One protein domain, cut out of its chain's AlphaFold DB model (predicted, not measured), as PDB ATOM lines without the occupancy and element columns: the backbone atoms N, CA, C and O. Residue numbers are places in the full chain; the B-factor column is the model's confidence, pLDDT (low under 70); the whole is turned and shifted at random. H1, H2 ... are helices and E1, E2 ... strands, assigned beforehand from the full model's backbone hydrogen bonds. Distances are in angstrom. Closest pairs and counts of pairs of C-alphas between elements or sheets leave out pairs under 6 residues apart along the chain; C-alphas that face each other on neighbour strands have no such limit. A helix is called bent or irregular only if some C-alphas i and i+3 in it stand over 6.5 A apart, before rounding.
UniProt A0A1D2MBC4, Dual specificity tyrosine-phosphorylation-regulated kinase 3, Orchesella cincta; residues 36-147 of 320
ATOM      1  N   GLN A  36      14.151  30.480  54.791       92.12
ATOM      2  CA  GLN A  36      12.783  30.725  55.239       92.12
ATOM      3  C   GLN A  36      11.988  31.494  54.179       92.12
ATOM      4  O   GLN A  36      10.914  31.055  53.782       92.12
ATOM      5  N   GLU A  37      12.556  32.575  53.642       94.50
ATOM      6  CA  GLU A  37      11.921  33.361  52.577       94.50
ATOM      7  C   GLU A  37      11.692  32.531  51.309       94.50
ATOM      8  O   GLU A  37      10.634  32.625  50.681       94.50
ATOM      9  N   ALA A  38      12.663  31.692  50.936       95.06
ATOM     10  CA  ALA A  38      12.533  30.802  49.790       95.06
ATOM     11  C   ALA A  38      11.406  29.775  49.992       95.06
ATOM     12  O   ALA A  38      10.618  29.551  49.073       95.06
ATOM     13  N   PHE A  39      11.288  29.186  51.184       93.19
ATOM     14  CA  PHE A  39      10.204  28.259  51.513       93.19
ATOM     15  C   PHE A  39       8.839  28.940  51.548       93.19
ATOM     16  O   PHE A  39       7.888  28.412  50.972       93.19
ATOM     17  N   ASP A  40       8.742  30.115  52.164       94.00
ATOM     18  CA  ASP A  40       7.482  30.850  52.270       94.00
ATOM     19  C   ASP A  40       6.956  31.249  50.885       94.00
ATOM     20  O   ASP A  40       5.756  31.183  50.616       94.00
ATOM     21  N   LYS A  41       7.862  31.608  49.969       94.69
ATOM     22  CA  LYS A  41       7.504  32.047  48.618       94.69
ATOM     23  C   LYS A  41       7.325  30.898  47.625       94.69
ATOM     24  O   LYS A  41       6.444  30.964  46.766       94.69
ATOM     25  N   TYR A  42       8.155  29.860  47.714       96.00
ATOM     26  CA  TYR A  42       8.276  28.828  46.681       96.00
ATOM     27  C   TYR A  42       8.118  27.396  47.191       96.00
ATOM     28  O   TYR A  42       8.235  26.472  46.394       96.00
ATOM     29  N   GLY A  43       7.805  27.170  48.467       92.75
ATOM     30  CA  GLY A  43       7.729  25.824  49.049       92.75
ATOM     31  C   GLY A  43       6.824  24.862  48.269       92.75
ATOM     32  O   GLY A  43       7.192  23.713  48.052       92.75
ATOM     33  N   PHE A  44       5.692  25.347  47.747       93.81
ATOM     34  CA  PHE A  44       4.764  24.563  46.912       93.81
ATOM     35  C   PHE A  44       5.261  24.279  45.483       93.81
ATOM     36  O   PHE A  44       4.618  23.537  44.742       93.81
ATOM     37  N   LYS A  45       6.359  24.911  45.066       95.94
ATOM     38  CA  LYS A  45       6.995  24.765  43.748       95.94
ATOM     39  C   LYS A  45       8.243  23.885  43.790       95.94
ATOM     40  O   LYS A  45       8.712  23.464  42.737       95.94
ATOM     41  N   LEU A  46       8.762  23.606  44.983       95.31
ATOM     42  CA  LEU A  46       9.870  22.682  45.182       95.31
ATOM     43  C   LEU A  46       9.380  21.236  45.061       95.31
ATOM     44  O   LEU A  46       8.301  20.875  45.536       95.31
ATOM     45  N   SER A  47      10.197  20.384  44.453       94.94
ATOM     46  CA  SER A  47       9.974  18.939  44.481       94.94
ATOM     47  C   SER A  47      10.202  18.372  45.888       94.94
ATOM     48  O   SER A  47      10.938  18.937  46.696       94.94
ATOM     49  N   SER A  48       9.660  17.184  46.172       93.25
ATOM     50  CA  SER A  48       9.905  16.489  47.447       93.25
ATOM     51  C   SER A  48      11.393  16.240  47.731       93.25
ATOM     52  O   SER A  48      11.786  16.065  48.884       93.25
ATOM     53  N   PHE A  49      12.234  16.160  46.697       95.81
ATOM     54  CA  PHE A  49      13.685  16.063  46.850       95.81
ATOM     55  C   PHE A  49      14.276  17.412  47.290       95.81
ATOM     56  O   PHE A  49      14.991  17.490  48.289       95.81
ATOM     57  N   GLU A  50      13.904  18.486  46.593       95.88
ATOM     58  CA  GLU A  50      14.392  19.847  46.837       95.88
ATOM     59  C   GLU A  50      13.993  20.396  48.202       95.88
ATOM     60  O   GLU A  50      14.812  21.041  48.848       95.88
ATOM     61  N   THR A  51      12.803  20.064  48.716       94.81
ATOM     62  CA  THR A  51      12.384  20.464  50.073       94.81
ATOM     63  C   THR A  51      13.318  19.963  51.174       94.81
ATOM     64  O   THR A  51      13.209  20.405  52.311       94.81
ATOM     65  N   ARG A  52      14.242  19.045  50.877       94.25
ATOM     66  CA  ARG A  52      15.279  18.585  51.811       94.25
ATOM     67  C   ARG A  52      16.676  18.978  51.354       94.25
ATOM     68  O   ARG A  52      17.505  19.326  52.188       94.25
ATOM     69  N   GLU A  53      16.937  18.947  50.048       94.88
ATOM     70  CA  GLU A  53      18.212  19.378  49.470       94.88
ATOM     71  C   GLU A  53      18.502  20.859  49.745       94.88
ATOM     72  O   GLU A  53      19.644  21.195  50.057       94.88
ATOM     73  N   ILE A  54      17.487  21.727  49.678       94.12
ATOM     74  CA  ILE A  54      17.641  23.184  49.785       94.12
ATOM     75  C   ILE A  54      18.330  23.616  51.085       94.12
ATOM     76  O   ILE A  54      19.126  24.544  51.066       94.12
ATOM     77  N   PHE A  55      18.150  22.876  52.187       92.44
ATOM     78  CA  PHE A  55      18.807  23.132  53.478       92.44
ATOM     79  C   PHE A  55      20.339  23.032  53.443       92.44
ATOM     80  O   PHE A  55      21.002  23.472  54.380       92.44
ATOM     81  N   ARG A  56      20.920  22.451  52.385       92.06
ATOM     82  CA  ARG A  56      22.375  22.429  52.169       92.06
ATOM     83  C   ARG A  56      22.925  23.773  51.683       92.06
ATOM     84  O   ARG A  56      24.140  23.939  51.652       92.06
ATOM     85  N   TYR A  57      22.055  24.711  51.312       91.50
ATOM     86  CA  TYR A  57      22.413  26.004  50.743       91.50
ATOM     87  C   TYR A  57      22.050  27.122  51.718       91.50
ATOM     88  O   TYR A  57      20.935  27.190  52.225       91.50
ATOM     89  N   SER A  58      23.001  28.011  51.992       91.12
ATOM     90  CA  SER A  58      22.797  29.135  52.914       91.12
ATOM     91  C   SER A  58      22.065  30.314  52.271       91.12
ATOM     92  O   SER A  58      21.395  31.070  52.971       91.12
ATOM     93  N   GLN A  59      22.194  30.474  50.953       92.19
ATOM     94  CA  GLN A  59      21.559  31.534  50.175       92.19
ATOM     95  C   GLN A  59      20.929  30.954  48.914       92.19
ATOM     96  O   GLN A  59      21.544  30.141  48.222       92.19
ATOM     97  N   ILE A  60      19.711  31.405  48.622       95.06
ATOM     98  CA  ILE A  60      18.885  30.946  47.508       95.06
ATOM     99  C   ILE A  60      18.647  32.128  46.569       95.06
ATOM    100  O   ILE A  60      18.075  33.139  46.968       95.06
ATOM    101  N   TYR A  61      19.061  32.012  45.311       93.38
ATOM    102  CA  TYR A  61      18.861  33.063  44.307       93.38
ATOM    103  C   TYR A  61      17.785  32.680  43.291       93.38
ATOM    104  O   TYR A  61      17.023  33.537  42.853       93.38
ATOM    105  N   PHE A  62      17.692  31.392  42.952       94.44
ATOM    106  CA  PHE A  62      16.762  30.876  41.954       94.44
ATOM    107  C   PHE A  62      16.321  29.449  42.290       94.44
ATOM    108  O   PHE A  62      17.136  28.634  42.706       94.44
ATOM    109  N   VAL A  63      15.038  29.129  42.101       96.06
ATOM    110  CA  VAL A  63      14.464  27.811  42.444       96.06
ATOM    111  C   VAL A  63      13.890  27.058  41.244       96.06
ATOM    112  O   VAL A  63      13.493  25.905  41.392       96.06
ATOM    113  N   GLY A  64      13.816  27.678  40.062       96.44
ATOM    114  CA  GLY A  64      13.226  27.058  38.875       96.44
ATOM    115  C   GLY A  64      11.727  26.794  39.011       96.44
ATOM    116  O   GLY A  64      11.270  25.695  38.709       96.44
ATOM    117  N   GLU A  65      10.934  27.763  39.492       95.56
ATOM    118  CA  GLU A  65       9.515  27.529  39.821       95.56
ATOM    119  C   GLU A  65       8.613  27.165  38.624       95.56
ATOM    120  O   GLU A  65       7.470  26.736  38.820       95.56
ATOM    121  N   LYS A  66       9.104  27.364  37.397       95.62
ATOM    122  CA  LYS A  66       8.411  27.045  36.138       95.62
ATOM    123  C   LYS A  66       8.857  25.717  35.527       95.62
ATOM    124  O   LYS A  66       8.177  25.203  34.641       95.62
ATOM    125  N   ALA A  67       9.968  25.155  35.999       97.06
ATOM    126  CA  ALA A  67      10.542  23.950  35.432       97.06
ATOM    127  C   ALA A  67       9.664  22.720  35.682       97.06
ATOM    128  O   ALA A  67       9.045  22.554  36.736       97.06
ATOM    129  N   THR A  68       9.674  21.790  34.726       96.56
ATOM    130  CA  THR A  68       9.095  20.455  34.928       96.56
ATOM    131  C   THR A  68      10.134  19.564  35.603       96.56
ATOM    132  O   THR A  68      10.889  18.844  34.952       96.56
ATOM    133  N   LYS A  69      10.201  19.672  36.930       95.94
ATOM    134  CA  LYS A  69      11.257  19.084  37.760       95.94
ATOM    135  C   LYS A  69      11.250  17.557  37.761       95.94
ATOM    136  O   LYS A  69      10.203  16.907  37.753       95.94
ATOM    137  N   ILE A  70      12.447  16.980  37.844       95.75
ATOM    138  CA  ILE A  70      12.641  15.536  37.998       95.75
ATOM    139  C   ILE A  70      12.279  15.123  39.427       95.75
ATOM    140  O   ILE A  70      12.712  15.737  40.403       95.75
ATOM    141  N   ASN A  71      11.524  14.033  39.568       93.00
ATOM    142  CA  ASN A  71      11.288  13.427  40.872       93.00
ATOM    143  C   ASN A  71      12.531  12.641  41.325       93.00
ATOM    144  O   ASN A  71      12.699  11.473  40.972       93.00
ATOM    145  N   GLY A  72      13.376  13.292  42.126       90.31
ATOM    146  CA  GLY A  72      14.600  12.713  42.689       90.31
ATOM    147  C   GLY A  72      14.387  11.642  43.764       90.31
ATOM    148  O   GLY A  72      15.347  11.028  44.206       90.31
ATOM    149  N   GLY A  73      13.149  11.379  44.194       91.44
ATOM    150  CA  GLY A  73      12.864  10.398  45.240       91.44
ATOM    151  C   GLY A  73      13.131  10.900  46.665       91.44
ATOM    152  O   GLY A  73      13.149  12.100  46.952       91.44
ATOM    153  N   ILE A  74      13.245   9.956  47.605       89.31
ATOM    154  CA  ILE A  74      13.331  10.255  49.042       89.31
ATOM    155  C   ILE A  74      14.787  10.335  49.514       89.31
ATOM    156  O   ILE A  74      15.115  11.224  50.294       89.31
ATOM    157  N   ASP A  75      15.667   9.447  49.076       91.94
ATOM    158  CA  ASP A  75      17.047   9.448  49.560       91.94
ATOM    159  C   ASP A  75      17.885  10.525  48.851       91.94
ATOM    160  O   ASP A  75      18.122  10.439  47.653       91.94
ATOM    161  N   LEU A  76      18.380  11.521  49.598       89.38
ATOM    162  CA  LEU A  76      19.254  12.576  49.064       89.38
ATOM    163  C   LEU A  76      20.623  12.068  48.584       89.38
ATOM    164  O   LEU A  76      21.394  12.845  48.018       89.38
ATOM    165  N   ARG A  77      20.976  10.815  48.889       89.00
ATOM    166  CA  ARG A  77      22.210  10.176  48.418       89.00
ATOM    167  C   ARG A  77      22.028   9.520  47.054       89.00
ATOM    168  O   ARG A  77      23.007   9.405  46.321       89.00
ATOM    169  N   ASP A  78      20.803   9.123  46.715       92.00
ATOM    170  CA  ASP A  78      20.471   8.554  45.414       92.00
ATOM    171  C   ASP A  78      20.111   9.672  44.432       92.00
ATOM    172  O   ASP A  78      18.984  10.164  44.387       92.00
ATOM    173  N   THR A  79      21.095  10.086  43.638       91.12
ATOM    174  CA  THR A  79      20.910  11.093  42.587       91.12
ATOM    175  C   THR A  79      20.767  10.475  41.201       91.12
ATOM    176  O   THR A  79      20.621  11.215  40.235       91.12
ATOM    177  N   SER A  80      20.738   9.142  41.088       92.38
ATOM    178  CA  SER A  80      20.740   8.431  39.798       92.38
ATOM    179  C   SER A  80      19.556   8.802  38.898       92.38
ATOM    180  O   SER A  80      19.646   8.758  37.676       92.38
ATOM    181  N   ARG A  81      18.436   9.231  39.493       94.62
ATOM    182  CA  ARG A  81      17.236   9.690  38.773       94.62
ATOM    183  C   ARG A  81      17.442  11.000  38.018       94.62
ATOM    184  O   ARG A  81      16.668  11.299  37.109       94.62
ATOM    185  N   PHE A  82      18.432  11.788  38.423       94.44
ATOM    186  CA  PHE A  82      18.812  13.015  37.738       94.44
ATOM    187  C   PHE A  82      19.727  12.753  36.548       94.44
ATOM    188  O   PHE A  82      19.947  13.679  35.778       94.44
ATOM    189  N   ASP A  83      20.188  11.519  36.354       94.00
ATOM    190  CA  ASP A  83      21.128  11.166  35.300       94.00
ATOM    191  C   ASP A  83      20.410  10.495  34.122       94.00
ATOM    192  O   ASP A  83      19.319   9.928  34.253       94.00
ATOM    193  N   ASP A  84      20.985  10.630  32.931       93.50
ATOM    194  CA  ASP A  84      20.595   9.858  31.757       93.50
ATOM    195  C   ASP A  84      21.221   8.452  31.799       93.50
ATOM    196  O   ASP A  84      21.978   8.100  32.704       93.50
ATOM    197  N   GLU A  85      20.905   7.621  30.808       93.06
ATOM    198  CA  GLU A  85      21.422   6.248  30.715       93.06
ATOM    199  C   GLU A  85      22.954   6.158  30.585       93.06
ATOM    200  O   GLU A  85      23.533   5.095  30.804       93.06
ATOM    201  N   TYR A  86      23.613   7.270  30.256       90.50
ATOM    202  CA  TYR A  86      25.060   7.381  30.109       90.50
ATOM    203  C   TYR A  86      25.723   8.045  31.324       90.50
ATOM    204  O   TYR A  86      26.932   8.276  31.302       90.50
ATOM    205  N   GLY A  87      24.955   8.356  32.372       89.94
ATOM    206  CA  GLY A  87      25.454   8.995  33.586       89.94
ATOM    207  C   GLY A  87      25.688  10.500  33.453       89.94
ATOM    208  O   GLY A  87      26.393  11.067  34.279       89.94
ATOM    209  N   PHE A  88      25.136  11.166  32.434       90.75
ATOM    210  CA  PHE A  88      25.157  12.629  32.357       90.75
ATOM    211  C   PHE A  88      23.933  13.219  33.047       90.75
ATOM    212  O   PHE A  88      22.824  12.717  32.885       90.75
ATOM    213  N   TYR A  89      24.109  14.343  33.743       92.62
ATOM    214  CA  TYR A  89      22.990  15.063  34.346       92.62
ATOM    215  C   TYR A  89      21.925  15.432  33.297       92.62
ATOM    216  O   TYR A  89      22.214  16.013  32.250       92.62
ATOM    217  N   ARG A  90      20.665  15.123  33.564       94.06
ATOM    218  CA  ARG A  90      19.565  15.391  32.644       94.06
ATOM    219  C   ARG A  90      19.267  16.880  32.583       94.06
ATOM    220  O   ARG A  90      18.899  17.499  33.578       94.06
ATOM    221  N   PHE A  91      19.335  17.434  31.381       94.69
ATOM    222  CA  PHE A  91      18.911  18.804  31.131       94.69
ATOM    223  C   PHE A  91      17.402  18.968  31.364       94.69
ATOM    224  O   PHE A  91      16.592  18.269  30.752       94.69
ATOM    225  N   VAL A  92      17.040  19.926  32.218       96.44
ATOM    226  CA  VAL A  92      15.665  20.399  32.406       96.44
ATOM    227  C   VAL A  92      15.676  21.911  32.168       96.44
ATOM    228  O   VAL A  92      16.334  22.626  32.926       96.44
ATOM    229  N   PRO A  93      15.014  22.412  31.110       95.81
ATOM    230  CA  PRO A  93      14.983  23.843  30.834       95.81
ATOM    231  C   PRO A  93      14.269  24.595  31.962       95.81
ATOM    232  O   PRO A  93      13.315  24.077  32.548       95.81
ATOM    233  N   GLU A  94      14.744  25.808  32.243       95.69
ATOM    234  CA  GLU A  94      14.255  26.715  33.295       95.69
ATOM    235  C   GLU A  94      14.430  26.182  34.729       95.69
ATOM    236  O   GLU A  94      13.974  26.809  35.687       95.69
ATOM    237  N   ASP A  95      15.085  25.029  34.909       97.12
ATOM    238  CA  ASP A  95      15.376  24.482  36.233       97.12
ATOM    239  C   ASP A  95      16.642  25.097  36.824       97.12
ATOM    240  O   ASP A  95      17.470  25.691  36.126       97.12
ATOM    241  N   HIS A  96      16.794  24.949  38.135       94.75
ATOM    242  CA  HIS A  96      17.946  25.484  38.835       94.75
ATOM    243  C   HIS A  96      19.139  24.516  38.834       94.75
ATOM    244  O   HIS A  96      18.992  23.296  38.929       94.75
ATOM    245  N   LEU A  97      20.345  25.077  38.883       92.25
ATOM    246  CA  LEU A  97      21.535  24.420  39.418       92.25
ATOM    247  C   LEU A  97      21.963  25.144  40.692       92.25
ATOM    248  O   LEU A  97      22.088  26.373  40.703       92.25
ATOM    249  N   ALA A  98      22.161  24.373  41.767       92.25
ATOM    250  CA  ALA A  98      22.669  24.867  43.054       92.25
ATOM    251  C   ALA A  98      21.922  26.106  43.600       92.25
ATOM    252  O   ALA A  98      22.519  26.992  44.202       92.25
ATOM    253  N   TYR A  99      20.613  26.183  43.340       94.69
ATOM    254  CA  TYR A  99      19.734  27.293  43.704       94.69
ATOM    255  C   TYR A  99      20.232  28.691  43.275       94.69
ATOM    256  O   TYR A  99      19.915  29.700  43.911       94.69
ATOM    257  N   ARG A 100      21.032  28.759  42.201       92.19
ATOM    258  CA  ARG A 100      21.663  29.992  41.701       92.19
ATOM    259  C   ARG A 100      21.525  30.171  40.199       92.19
ATOM    260  O   ARG A 100      21.154  31.252  39.753       92.19
ATOM    261  N   TYR A 101      21.844  29.134  39.435       92.06
ATOM    262  CA  TYR A 101      21.873  29.221  37.981       92.06
ATOM    263  C   TYR A 101      20.574  28.692  37.388       92.06
ATOM    264  O   TYR A 101      20.088  27.657  37.830       92.06
ATOM    265  N   GLU A 102      20.041  29.362  36.376       93.69
ATOM    266  CA  GLU A 102      18.880  28.911  35.605       93.69
ATOM    267  C   GLU A 102      19.338  28.277  34.294       93.69
ATOM    268  O   GLU A 102      19.978  28.940  33.480       93.69
ATOM    269  N   LEU A 103      19.014  27.006  34.068       93.00
ATOM    270  CA  LEU A 103      19.363  26.299  32.836       93.00
ATOM    271  C   LEU A 103      18.559  26.821  31.640       93.00
ATOM    272  O   LEU A 103      17.337  26.714  31.612       93.00
ATOM    273  N   VAL A 104      19.247  27.310  30.603       92.75
ATOM    274  CA  VAL A 104      18.597  27.883  29.409       92.75
ATOM    275  C   VAL A 104      18.619  26.915  28.229       92.75
ATOM    276  O   VAL A 104      17.573  26.594  27.668       92.75
ATOM    277  N   LYS A 105      19.804  26.449  27.817       90.88
ATOM    278  CA  LYS A 105      19.949  25.547  26.661       90.88
ATOM    279  C   LYS A 105      21.200  24.670  26.747       90.88
ATOM    280  O   LYS A 105      22.217  25.108  27.287       90.88
ATOM    281  N   PRO A 106      21.177  23.466  26.157       90.75
ATOM    282  CA  PRO A 106      22.391  22.709  25.878       90.75
ATOM    283  C   PRO A 106      23.230  23.397  24.797       90.75
ATOM    284  O   PRO A 106      22.705  23.871  23.790       90.75
ATOM    285  N   LEU A 107      24.544  23.449  25.019       85.62
ATOM    286  CA  LEU A 107      25.532  23.999  24.085       85.62
ATOM    287  C   LEU A 107      26.386  22.908  23.437       85.62
ATOM    288  O   LEU A 107      26.799  23.049  22.290       85.62
ATOM    289  N   GLY A 108      26.644  21.814  24.154       84.19
ATOM    290  CA  GLY A 108      27.416  20.695  23.628       84.19
ATOM    291  C   GLY A 108      27.480  19.519  24.593       84.19
ATOM    292  O   GLY A 108      27.324  19.680  25.801       84.19
ATOM    293  N   LYS A 109      27.729  18.327  24.048       85.12
ATOM    294  CA  LYS A 109      27.979  17.098  24.807       85.12
ATOM    295  C   LYS A 109      29.227  16.435  24.232       85.12
ATOM    296  O   LYS A 109      29.289  16.172  23.033       85.12
ATOM    297  N   GLY A 110      30.226  16.234  25.076       83.12
ATOM    298  CA  GLY A 110      31.444  15.495  24.772       83.12
ATOM    299  C   GLY A 110      31.431  14.112  25.415       83.12
ATOM    300  O   GLY A 110      30.429  13.671  25.971       83.12
ATOM    301  N   THR A 111      32.573  13.430  25.366       83.06
ATOM    302  CA  THR A 111      32.740  12.095  25.963       83.06
ATOM    303  C   THR A 111      32.684  12.120  27.488       83.06
ATOM    304  O   THR A 111      32.236  11.158  28.098       83.06
ATOM    305  N   THR A 112      33.152  13.205  28.103       80.44
ATOM    306  CA  THR A 112      33.357  13.290  29.558       80.44
ATOM    307  C   THR A 112      32.546  14.391  30.224       80.44
ATOM    308  O   THR A 112      32.444  14.422  31.444       80.44
ATOM    309  N   ALA A 113      31.999  15.319  29.442       84.94
ATOM    310  CA  ALA A 113      31.301  16.476  29.964       84.94
ATOM    311  C   ALA A 113      30.182  16.900  29.026       84.94
ATOM    312  O   ALA A 113      30.222  16.674  27.816       84.94
ATOM    313  N   GLN A 114      29.208  17.577  29.604       87.88
ATOM    314  CA  GLN A 114      28.186  18.306  28.881       87.88
ATOM    315  C   GLN A 114      28.218  19.760  29.317       87.88
ATOM    316  O   GLN A 114      28.659  20.089  30.421       87.88
ATOM    317  N   VAL A 115      27.780  20.615  28.412       88.69
ATOM    318  CA  VAL A 115      27.903  22.054  28.541       88.69
ATOM    319  C   VAL A 115      26.534  22.666  28.321       88.69
ATOM    320  O   VAL A 115      25.882  22.419  27.300       88.69
ATOM    321  N   PHE A 116      26.122  23.489  29.275       90.50
ATOM    322  CA  PHE A 116      24.872  24.231  29.231       90.50
ATOM    323  C   PHE A 116      25.155  25.722  29.253       90.50
ATOM    324  O   PHE A 116      26.147  26.170  29.823       90.50
ATOM    325  N   SER A 117      24.256  26.494  28.662       89.56
ATOM    326  CA  SER A 117      24.184  27.916  28.945       89.56
ATOM    327  C   SER A 117      23.202  28.139  30.089       89.56
ATOM    328  O   SER A 117      22.098  27.580  30.049       89.56
ATOM    329  N   ALA A 118      23.561  28.970  31.059       90.12
ATOM    330  CA  ALA A 118      22.716  29.257  32.213       90.12
ATOM    331  C   ALA A 118      22.730  30.743  32.577       90.12
ATOM    332  O   ALA A 118      23.695  31.427  32.268       90.12
ATOM    333  N   VAL A 119      21.686  31.242  33.235       89.88
ATOM    334  CA  VAL A 119      21.666  32.611  33.780       89.88
ATOM    335  C   VAL A 119      22.086  32.582  35.244       89.88
ATOM    336  O   VAL A 119      21.510  31.829  36.026       89.88
ATOM    337  N   ASP A 120      23.060  33.407  35.630       89.88
ATOM    338  CA  ASP A 120      23.444  33.584  37.035       89.88
ATOM    339  C   ASP A 120      22.562  34.630  37.737       89.88
ATOM    340  O   ASP A 120      22.611  35.828  37.435       89.88
ATOM    341  N   HIS A 121      21.766  34.184  38.714       88.94
ATOM    342  CA  HIS A 121      20.874  35.057  39.484       88.94
ATOM    343  C   HIS A 121      21.549  35.769  40.669       88.94
ATOM    344  O   HIS A 121      20.931  36.658  41.259       88.94
ATOM    345  N   LYS A 122      22.803  35.437  41.015       87.19
ATOM    346  CA  LYS A 122      23.556  36.117  42.085       87.19
ATOM    347  C   LYS A 122      24.190  37.420  41.603       87.19
ATOM    348  O   LYS A 122      23.932  38.480  42.170       87.19
ATOM    349  N   GLU A 123      24.995  37.348  40.545       82.12
ATOM    350  CA  GLU A 123      25.749  38.508  40.034       82.12
ATOM    351  C   GLU A 123      24.905  39.414  39.114       82.12
ATOM    352  O   GLU A 123      25.387  40.397  38.570       82.12
ATOM    353  N   ASN A 124      23.610  39.110  38.973       59.19
ATOM    354  CA  ASN A 124      22.547  40.019  38.538       59.19
ATOM    355  C   ASN A 124      22.750  40.762  37.199       59.19
ATOM    356  O   ASN A 124      22.199  41.846  36.999       59.19
ATOM    357  N   HIS A 125      23.469  40.171  36.249       58.38
ATOM    358  CA  HIS A 125      23.634  40.763  34.918       58.38
ATOM    359  C   HIS A 125      22.685  40.201  33.851       58.38
ATOM    360  O   HIS A 125      22.721  40.656  32.712       58.38
ATOM    361  N   GLY A 126      21.868  39.183  34.162       56.84
ATOM    362  CA  GLY A 126      21.221  38.394  33.102       56.84
ATOM    363  C   GLY A 126      22.252  37.773  32.147       56.84
ATOM    364  O   GLY A 126      21.917  37.414  31.019       56.84
ATOM    365  N   ASN A 127      23.513  37.697  32.590       59.91
ATOM    366  CA  ASN A 127      24.594  37.128  31.818       59.91
ATOM    367  C   ASN A 127      24.302  35.649  31.658       59.91
ATOM    368  O   ASN A 127      23.996  34.941  32.619       59.91
ATOM    369  N   ILE A 128      24.370  35.221  30.409       62.44
ATOM    370  CA  ILE A 128      24.380  33.814  30.084       62.44
ATOM    371  C   ILE A 128      25.821  33.370  30.313       62.44
ATOM    372  O   ILE A 128      26.711  33.866  29.632       62.44
ATOM    373  N   ASP A 129      26.038  32.468  31.257       67.62
ATOM    374  CA  ASP A 129      27.316  31.815  31.511       67.62
ATOM    375  C   ASP A 129      27.344  30.430  30.872       67.62
ATOM    376  O   ASP A 129      26.307  29.815  30.588       67.62
ATOM    377  N   VAL A 130      28.554  29.925  30.648       60.31
ATOM    378  CA  VAL A 130      28.780  28.542  30.238       60.31
ATOM    379  C   VAL A 130      29.040  27.725  31.483       60.31
ATOM    380  O   VAL A 130      30.087  27.839  32.116       60.31
ATOM    381  N   VAL A 131      28.094  26.860  31.814       61.03
ATOM    382  CA  VAL A 131      28.262  25.899  32.894       61.03
ATOM    383  C   VAL A 131      28.775  24.595  32.284       61.03
ATOM    384  O   VAL A 131      28.040  23.861  31.622       61.03
ATOM    385  N   GLN A 132      30.060  24.322  32.484       60.94
ATOM    386  CA  GLN A 132      30.708  23.012  32.298       60.94
ATOM    387  C   GLN A 132      31.107  22.562  33.687       60.94
ATOM    388  O   GLN A 132      31.578  23.395  34.395       60.94
ATOM    389  N   MET A 133      31.038  21.323  34.147       53.97
ATOM    390  CA  MET A 133      30.817  21.123  35.581       53.97
ATOM    391  C   MET A 133      32.118  20.862  36.565       53.97
ATOM    392  O   MET A 133      32.724  19.817  36.402       53.97
ATOM    393  N   TYR A 134      32.610  21.744  37.535       41.94
ATOM    394  CA  TYR A 134      33.304  21.761  38.912       41.94
ATOM    395  C   TYR A 134      32.682  22.526  40.171       41.94
ATOM    396  O   TYR A 134      32.974  23.691  40.452       41.94
ATOM    397  N   ASP A 135      31.939  21.790  40.996       55.88
ATOM    398  CA  ASP A 135      31.438  21.945  42.386       55.88
ATOM    399  C   ASP A 135      30.297  20.916  42.521       55.88
ATOM    400  O   ASP A 135      29.630  20.611  41.540       55.88
ATOM    401  N   HIS A 136      30.070  20.304  43.671       73.06
ATOM    402  CA  HIS A 136      29.241  19.100  43.742       73.06
ATOM    403  C   HIS A 136      27.746  19.442  43.786       73.06
ATOM    404  O   HIS A 136      27.183  19.680  44.853       73.06
ATOM    405  N   PHE A 137      27.069  19.385  42.639       85.88
ATOM    406  CA  PHE A 137      25.609  19.390  42.561       85.88
ATOM    407  C   PHE A 137      25.116  17.999  42.190       85.88
ATOM    408  O   PHE A 137      25.434  17.481  41.124       85.88
ATOM    409  N   ARG A 138      24.333  17.385  43.085       89.81
ATOM    410  CA  ARG A 138      23.715  16.068  42.857       89.81
ATOM    411  C   ARG A 138      24.719  15.022  42.324       89.81
ATOM    412  O   ARG A 138      24.413  14.284  41.400       89.81
ATOM    413  N   ASN A 139      25.911  14.980  42.932       87.94
ATOM    414  CA  ASN A 139      27.056  14.114  42.595       87.94
ATOM    415  C   ASN A 139      27.777  14.398  41.263       87.94
ATOM    416  O   ASN A 139      28.672  13.645  40.889       87.94
ATOM    417  N   HIS A 140      27.488  15.522  40.611       87.25
ATOM    418  CA  HIS A 140      28.275  16.043  39.494       87.25
ATOM    419  C   HIS A 140      29.084  17.248  39.951       87.25
ATOM    420  O   HIS A 140      28.524  18.189  40.507       87.25
ATOM    421  N   ALA A 141      30.389  17.263  39.700       86.12
ATOM    422  CA  ALA A 141      31.173  18.500  39.783       86.12
ATOM    423  C   ALA A 141      30.618  19.491  38.720       86.12
ATOM    424  O   ALA A 141      30.475  18.907  37.666       86.12
ATOM    425  N   CYS A 142      30.346  20.826  38.976       85.88
ATOM    426  CA  CYS A 142      29.781  22.088  38.295       85.88
ATOM    427  C   CYS A 142      30.636  23.445  38.122       85.88
ATOM    428  O   CYS A 142      30.767  24.166  39.086       85.88
ATOM    429  N   ILE A 143      31.217  23.861  36.958       83.56
ATOM    430  CA  ILE A 143      32.293  24.885  36.710       83.56
ATOM    431  C   ILE A 143      31.516  25.936  35.957       83.56
ATOM    432  O   ILE A 143      30.625  25.650  35.153       83.56
ATOM    433  N   VAL A 144      31.881  27.172  36.173       82.62
ATOM    434  CA  VAL A 144      31.253  28.258  35.461       82.62
ATOM    435  C   VAL A 144      32.350  29.022  34.756       82.62
ATOM    436  O   VAL A 144      33.353  29.399  35.363       82.62
ATOM    437  N   PHE A 145      32.172  29.182  33.454       80.50
ATOM    438  CA  PHE A 145      33.004  29.989  32.583       80.50
ATOM    439  C   PHE A 145      32.167  31.127  32.017       80.50
ATOM    440  O   PHE A 145      30.947  31.015  31.879       80.50
ATOM    441  N   GLU A 146      32.843  32.198  31.612       77.31
ATOM    442  CA  GLU A 146      32.215  33.216  30.779       77.31
ATOM    443  C   GLU A 146      31.675  32.584  29.485       77.31
ATOM    444  O   GLU A 146      32.302  31.697  28.892       77.31
ATOM    445  N   LEU A 147      30.515  33.047  29.015       79.25
ATOM    446  CA  LEU A 147      30.025  32.642  27.704       79.25
ATOM    447  C   LEU A 147      30.844  33.295  26.597       79.25
ATOM    448  O   LEU A 147      30.740  34.488  26.307       79.25
TER     449      LEU A 147
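AT A GLANCE: This is residues 36 to 147 of the 320 residues of the protein "Dual specificity tyrosine-phosphorylation-regulated kinase 3" of Orchesella cincta (UniProt A0A1D2MBC4). Two short helices, H1 then H2, sit at one end, and a strongly twisted, open sheet, E1 to E4, at the other; looping residues 57 to 100 join them. The sheet is an antiparallel meander, each strand beside the one before. The printed part has 112 residues, under half in named elements, class mixed; it is compact, radius of gyration of the C-alphas 13.4 A, spans 38 by 34 by 22 A.

IN THESE COORDINATES: H1, residues 36 to 45, starts at C-alpha 36 (12.783, 30.725, 55.239); H2 is 50 to 56. E1 is 101 to 109, E2 114 to 120, E3 128 to 137, 19.1 A long, and E4 140 to 146, 19.7 A, ending at C-alpha 146 (32.215, 33.216, 30.779).

HOW THE PARTS SIT: Hairpins E1 and E2, E2 and E3, E3 and E4 have N 102 and O 119, N 118 and O 129, N 130 and O 145 within hydrogen-bond range, each 2.9 A. H1, irregular with C-alphas 41 and 44 8.2 A apart, is close to but not clearly touching H2; their closest C-alphas, Gly 43 and Thr 51, are 7.2 A apart. O i to N i+4 pairs within range: 4 of 6 in H1, 1 of 3 in H2, with O i to N i+3 2 of 4.

THE WHOLE: The C-alphas farthest apart, Asp 40 and Thr 111, span 41.0 A. The printed part has no cut; the link H2 to E1 is long. Residues 124 to 135 have pLDDT under 70.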